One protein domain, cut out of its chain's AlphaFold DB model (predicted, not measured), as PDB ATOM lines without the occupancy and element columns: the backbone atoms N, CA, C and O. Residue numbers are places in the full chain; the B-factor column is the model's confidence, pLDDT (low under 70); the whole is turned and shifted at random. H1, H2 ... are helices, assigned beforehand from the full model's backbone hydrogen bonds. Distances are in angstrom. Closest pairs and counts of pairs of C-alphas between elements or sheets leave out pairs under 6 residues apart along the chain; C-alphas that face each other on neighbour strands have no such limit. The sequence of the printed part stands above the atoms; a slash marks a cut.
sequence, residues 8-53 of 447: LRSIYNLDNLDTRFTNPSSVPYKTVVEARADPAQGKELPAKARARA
ATOM      1  N   LEU A   8     105.272 149.361  49.183       84.00
ATOM      2  CA  LEU A   8     104.028 150.126  49.324       84.00
ATOM      3  C   LEU A   8     102.859 149.244  49.772       84.00
ATOM      4  O   LEU A   8     102.175 149.567  50.738       84.00
ATOM      5  N   ARG A   9     102.684 148.069  49.155       84.38
ATOM      6  CA  ARG A   9     101.673 147.092  49.584       84.38
ATOM      7  C   ARG A   9     101.906 146.630  51.020       84.38
ATOM      8  O   ARG A   9     100.964 146.411  51.774       84.38
ATOM      9  N   SER A  10     103.170 146.491  51.408       84.44
ATOM     10  CA  SER A  10     103.525 146.056  52.749       84.44
ATOM     11  C   SER A  10     103.186 147.089  53.825       84.44
ATOM     12  O   SER A  10     102.931 146.691  54.956       84.44
ATOM     13  N   ILE A  11     103.109 148.383  53.490       85.50
ATOM     14  CA  ILE A  11     102.743 149.452  54.433       85.50
ATOM     15  C   ILE A  11     101.371 149.182  55.074       85.50
ATOM     16  O   ILE A  11     101.211 149.387  56.277       85.50
ATOM     17  N   TYR A  12     100.417 148.659  54.299       86.00
ATOM     18  CA  TYR A  12      99.038 148.387  54.725       86.00
ATOM     19  C   TYR A  12      98.748 146.898  54.965       86.00
ATOM     20  O   TYR A  12      97.593 146.483  54.977       86.00
ATOM     21  N   ASN A  13      99.777 146.070  55.171       84.25
ATOM     22  CA  ASN A  13      99.551 144.705  55.649       84.25
ATOM     23  C   ASN A  13      98.889 144.737  57.041       84.25
ATOM     24  O   ASN A  13      99.269 145.571  57.861       84.25
ATOM     25  N   LEU A  14      97.964 143.812  57.322       82.31
ATOM     26  CA  LEU A  14      97.182 143.745  58.566       82.31
ATOM     27  C   LEU A  14      98.057 143.856  59.817       82.31
ATOM     28  O   LEU A  14      97.785 144.669  60.691       82.31
ATOM     29  N   ASP A  15      99.172 143.135  59.848       78.06
ATOM     30  CA  ASP A  15     100.093 143.159  60.984       78.06
ATOM     31  C   ASP A  15     100.830 144.508  61.165       78.06
ATOM     32  O   ASP A  15     101.212 144.877  62.273       78.06
ATOM     33  N   ASN A  16     101.004 145.293  60.096       81.88
ATOM     34  CA  ASN A  16     101.486 146.677  60.197       81.88
ATOM     35  C   ASN A  16     100.370 147.675  60.491       81.88
ATOM     36  O   ASN A  16     100.673 148.818  60.826       81.88
ATOM     37  N   LEU A  17      99.102 147.297  60.309       81.62
ATOM     38  CA  LEU A  17      97.973 148.110  60.747       81.62
ATOM     39  C   LEU A  17      97.862 148.027  62.263       81.62
ATOM     40  O   LEU A  17      97.990 149.056  62.928       81.62
ATOM     41  N   ASP A  18      97.704 146.808  62.769       81.56
ATOM     42  CA  ASP A  18      97.640 146.470  64.183       81.56
ATOM     43  C   ASP A  18      97.919 144.967  64.342       81.56
ATOM     44  O   ASP A  18      97.330 144.139  63.644       81.56
ATOM     45  N   THR A  19      98.792 144.592  65.278       81.44
ATOM     46  CA  THR A  19      99.101 143.176  65.542       81.44
ATOM     47  C   THR A  19      97.891 142.390  66.027       81.44
ATOM     48  O   THR A  19      97.855 141.171  65.855       81.44
ATOM     49  N   ARG A  20      96.908 143.077  66.622       81.06
ATOM     50  CA  ARG A  20      95.685 142.487  67.177       81.06
ATOM     51  C   ARG A  20      94.733 141.970  66.101       81.06
ATOM     52  O   ARG A  20      93.919 141.100  66.383       81.06
ATOM     53  N   PHE A  21      94.861 142.436  64.854       80.75
ATOM     54  CA  PHE A  21      94.079 141.890  63.738       80.75
ATOM     55  C   PHE A  21      94.520 140.488  63.330       80.75
ATOM     56  O   PHE A  21      93.740 139.745  62.743       80.75
ATOM     57  N   THR A  22      95.771 140.131  63.608       79.12
ATOM     58  CA  THR A  22      96.331 138.833  63.224       79.12
ATOM     59  C   THR A  22      96.611 137.932  64.418       79.12
ATOM     60  O   THR A  22      96.802 136.738  64.218       79.12
ATOM     61  N   ASN A  23      96.642 138.476  65.640       82.12
ATOM     62  CA  ASN A  23      97.009 137.742  66.848       82.12
ATOM     63  C   ASN A  23      96.111 138.119  68.033       82.12
ATOM     64  O   ASN A  23      95.956 139.309  68.312       82.12
ATOM     65  N   PRO A  24      95.562 137.139  68.771       86.44
ATOM     66  CA  PRO A  24      94.815 137.410  69.995       86.44
ATOM     67  C   PRO A  24      95.680 138.097  71.061       86.44
ATOM     68  O   PRO A  24      96.849 137.754  71.235       86.44
ATOM     69  N   SER A  25      95.087 139.000  71.847       86.19
ATOM     70  CA  SER A  25      95.781 139.729  72.925       86.19
ATOM     71  C   SER A  25      96.284 138.838  74.068       86.19
ATOM     72  O   SER A  25      97.115 139.274  74.864       86.19
ATOM     73  N   SER A  26      95.799 137.595  74.148       87.25
ATOM     74  CA  SER A  26      96.219 136.570  75.109       87.25
ATOM     75  C   SER A  26      97.423 135.743  74.652       87.25
ATOM     76  O   SER A  26      97.870 134.880  75.399       87.25
ATOM     77  N   VAL A  27      97.931 135.953  73.432       87.12
ATOM     78  CA  VAL A  27      99.076 135.207  72.894       87.12
ATOM     79  C   VAL A  27     100.306 136.120  72.861       87.12
ATOM     80  O   VAL A  27     100.235 137.214  72.295       87.12
ATOM     81  N   PRO A  28     101.451 135.709  73.437       88.06
ATOM     82  CA  PRO A  28     102.683 136.481  73.343       88.06
ATOM     83  C   PRO A  28     103.140 136.665  71.895       88.06
ATOM     84  O   PRO A  28     103.338 135.696  71.159       88.06
ATOM     85  N   TYR A  29     103.366 137.914  71.482       85.38
ATOM     86  CA  TYR A  29     103.675 138.234  70.084       85.38
ATOM     87  C   TYR A  29     105.015 137.658  69.598       85.38
ATOM     88  O   TYR A  29     105.210 137.479  68.399       85.38
ATOM     89  N   LYS A  30     105.942 137.319  70.504       86.00
ATOM     90  CA  LYS A  30     107.225 136.700  70.135       86.00
ATOM     91  C   LYS A  30     107.030 135.391  69.363       86.00
ATOM     92  O   LYS A  30     107.756 135.166  68.402       86.00
ATOM     93  N   THR A  31     105.995 134.615  69.696       83.19
ATOM     94  CA  THR A  31     105.639 133.375  68.978       83.19
ATOM     95  C   THR A  31     105.346 133.634  67.497       83.19
ATOM     96  O   THR A  31     105.726 132.859  66.629       83.19
ATOM     97  N   VAL A  32     104.744 134.782  67.188       80.94
ATOM     98  CA  VAL A  32     104.425 135.227  65.825       80.94
ATOM     99  C   VAL A  32     105.690 135.625  65.079       80.94
ATOM    100  O   VAL A  32     105.841 135.325  63.897       80.94
ATOM    101  N   VAL A  33     106.603 136.320  65.759       83.19
ATOM    102  CA  VAL A  33     107.900 136.716  65.194       83.19
ATOM    103  C   VAL A  33     108.752 135.481  64.893       83.19
ATOM    104  O   VAL A  33     109.361 135.409  63.829       83.19
ATOM    105  N   GLU A  34     108.755 134.495  65.787       83.44
ATOM    106  CA  GLU A  34     109.454 133.218  65.613       83.44
ATOM    107  C   GLU A  34     108.834 132.388  64.479       83.44
ATOM    108  O   GLU A  34     109.555 131.945  63.586       83.44
ATOM    109  N   ALA A  35     107.503 132.302  64.409       80.44
ATOM    110  CA  ALA A  35     106.798 131.625  63.319       80.44
ATOM    111  C   ALA A  35     107.049 132.258  61.935       80.44
ATOM    112  O   ALA A  35     106.924 131.583  60.917       80.44
ATOM    113  N   ARG A  36     107.414 133.549  61.857       76.88
ATOM    114  CA  ARG A  36     107.850 134.188  60.593       76.88
ATOM    115  C   ARG A  36     109.245 133.764  60.162       76.88
ATOM    116  O   ARG A  36     109.541 133.830  58.970       76.88
ATOM    117  N   ALA A  37     110.109 133.434  61.119       75.88
ATOM    118  CA  ALA A  37     111.471 132.999  60.842       75.88
ATOM    119  C   ALA A  37     111.505 131.543  60.350       75.88
ATOM    120  O   ALA A  37     112.399 131.197  59.582       75.88
ATOM    121  N   ASP A  38     110.516 130.730  60.736       77.75
ATOM    122  CA  ASP A  38     110.327 129.366  60.240       77.75
ATOM    123  C   ASP A  38     109.548 129.355  58.899       77.75
ATOM    124  O   ASP A  38     108.359 129.698  58.854       77.75
ATOM    125  N   PRO A  39     110.171 128.934  57.778       68.81
ATOM    126  CA  PRO A  39     109.517 128.878  56.472       68.81
ATOM    127  C   PRO A  39     108.305 127.937  56.408       68.81
ATOM    128  O   PRO A  39     107.433 128.145  55.558       68.81
ATOM    129  N   ALA A  40     108.254 126.903  57.256       68.69
ATOM    130  CA  ALA A  40     107.153 125.946  57.301       68.69
ATOM    131  C   ALA A  40     105.925 126.571  57.981       68.69
ATOM    132  O   ALA A  40     104.848 126.639  57.381       68.69
ATOM    133  N   GLN A  41     106.111 127.143  59.173       65.06
ATOM    134  CA  GLN A  41     105.036 127.795  59.933       65.06
ATOM    135  C   GLN A  41     104.543 129.087  59.264       65.06
ATOM    136  O   GLN A  41     103.337 129.359  59.218       65.06
ATOM    137  N   GLY A  42     105.452 129.857  58.654       62.31
ATOM    138  CA  GLY A  42     105.125 131.093  57.943       62.31
ATOM    139  C   GLY A  42     104.228 130.895  56.714       62.31
ATOM    140  O   GLY A  42     103.514 131.821  56.327       62.31
ATOM    141  N   LYS A  43     104.221 129.698  56.107       62.28
ATOM    142  CA  LYS A  43     103.318 129.331  54.996       62.28
ATOM    143  C   LYS A  43     102.002 128.725  55.480       62.28
ATOM    144  O   LYS A  43     100.967 128.938  54.846       62.28
ATOM    145  N   GLU A  44     102.026 128.014  56.602       64.62
ATOM    146  CA  GLU A  44     100.867 127.318  57.160       64.62
ATOM    147  C   GLU A  44      99.793 128.285  57.684       64.62
ATOM    148  O   GLU A  44      98.602 128.088  57.439       64.62
ATOM    149  N   LEU A  45     100.197 129.382  58.335       64.69
ATOM    150  CA  LEU A  45      99.284 130.409  58.856       64.69
ATOM    151  C   LEU A  45      98.455 131.100  57.744       64.69
ATOM    152  O   LEU A  45      97.221 131.092  57.829       64.69
ATOM    153  N   PRO A  46      99.059 131.636  56.660       65.12
ATOM    154  CA  PRO A  46      98.317 132.144  55.506       65.12
ATOM    155  C   PRO A  46      97.457 131.082  54.820       65.12
ATOM    156  O   PRO A  46      96.375 131.408  54.338       65.12
ATOM    157  N   ALA A  47      97.921 129.830  54.751       66.75
ATOM    158  CA  ALA A  47      97.174 128.736  54.133       66.75
ATOM    159  C   ALA A  47      95.913 128.385  54.937       66.75
ATOM    160  O   ALA A  47      94.829 128.325  54.361       66.75
ATOM    161  N   LYS A  48      96.019 128.261  56.267       72.56
ATOM    162  CA  LYS A  48      94.877 128.068  57.175       72.56
ATOM    163  C   LYS A  48      93.892 129.236  57.110       72.56
ATOM    164  O   LYS A  48      92.684 129.014  57.064       72.56
ATOM    165  N   ALA A  49      94.393 130.472  57.060       70.75
ATOM    166  CA  ALA A  49      93.550 131.656  56.903       70.75
ATOM    167  C   ALA A  49      92.817 131.667  55.550       70.75
ATOM    168  O   ALA A  49      91.621 131.933  55.511       70.75
ATOM    169  N   ARG A  50      93.504 131.322  54.451       71.50
ATOM    170  CA  ARG A  50      92.899 131.202  53.112       71.50
ATOM    171  C   ARG A  50      91.881 130.071  53.026       71.50
ATOM    172  O   ARG A  50      90.852 130.267  52.402       71.50
ATOM    173  N   ALA A  51      92.138 128.936  53.672       77.00
ATOM    174  CA  ALA A  51      91.208 127.809  53.708       77.00
ATOM    175  C   ALA A  51      89.895 128.149  54.436       77.00
ATOM    176  O   ALA A  51      88.852 127.597  54.110       77.00
ATOM    177  N   ARG A  52      89.937 129.073  55.407       80.06
ATOM    178  CA  ARG A  52      88.746 129.589  56.103       80.06
ATOM    179  C   ARG A  52      88.094 130.784  55.401       80.06
ATOM    180  O   ARG A  52      86.988 131.167  55.772       80.06
ATOM    181  N   ALA A  53      88.780 131.411  54.447       80.44
ATOM    182  CA  ALA A  53      88.305 132.621  53.793       80.44
ATOM    183  C   ALA A  53      87.359 132.291  52.634       80.44
ATOM    184  O   ALA A  53      87.600 131.378  51.848       80.44
TER     185      ALA A  53
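This is residues 8 to 53 of the 447 residues of the protein "MBOAT family protein" of Colletotrichum higginsianum (strain IMI 349063) (UniProt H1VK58). Two helices, H4 and the shorter H3, meet near their ends in an L-shaped corner, and two very short helices, H1 and H2, lie apart from it at the other end of a long looping link, residues 18 to 29. The arrangement is open, with few contacts between helices, and residues 8 to 13, of which 8 to 11 belong to H1, stick out. The printed part has 46 residues with four named helices, in the order H1, H2, H3, H4, and no named strand: its class is all helix. It is only just compact, close to loose, with a radius of gyration of the C-alphas of 11.1 A and spans of 25 by 23 by 21 A.

Begin with the longest helix, H4, residues 39 to 52. It only just touches H3, residues 30 to 37, with 3 pairs of C-alphas within 8 A, only at the corner by their link and with residues 41 to 42 of H4 alone. Look there for the closest C-alphas of the two, those of Arg 36 and Gly 42, 4.9 A apart. Their lines are about perpendicular, at 75 degrees. H2, residues 14 to 17, is apart from both. H1, residues 8 to 11, is apart from both too, and is close to H2 but not clearly touching it: their closest C-alphas, Ser 10 and Asn 16, are 7.7 A apart. In H3 every O i to N i+4 pair is within hydrogen-bond range, in H4 8 of 10; H1 and H2 are too short for such a pair, and each has its 1 O i to N i+3 pair within range.

Find C-alpha 39 at (109.517, 128.878, 56.472); from there H4 runs 20.8 A to C-alpha 52 at (88.746, 129.589, 56.103). H3 runs 10.9 A from Lys 30 to Ala 37. H2 spans Leu 14 to Leu 17, 4.9 A, and H1 spans 5.3 A from C-alpha 8 at (104.028, 150.126, 49.324) to Ile 11.

The two C-alphas farthest apart, those of Leu 8 and Ser 26, are 30.2 A apart. The printed part has no cut. The link from H2 to H3, 12 residues, is long; those from H1 to H2 and from H3 to H4 are tight. The mean pLDDT of the printed part is 78.4, and residues 39 to 47 of the model are under 70.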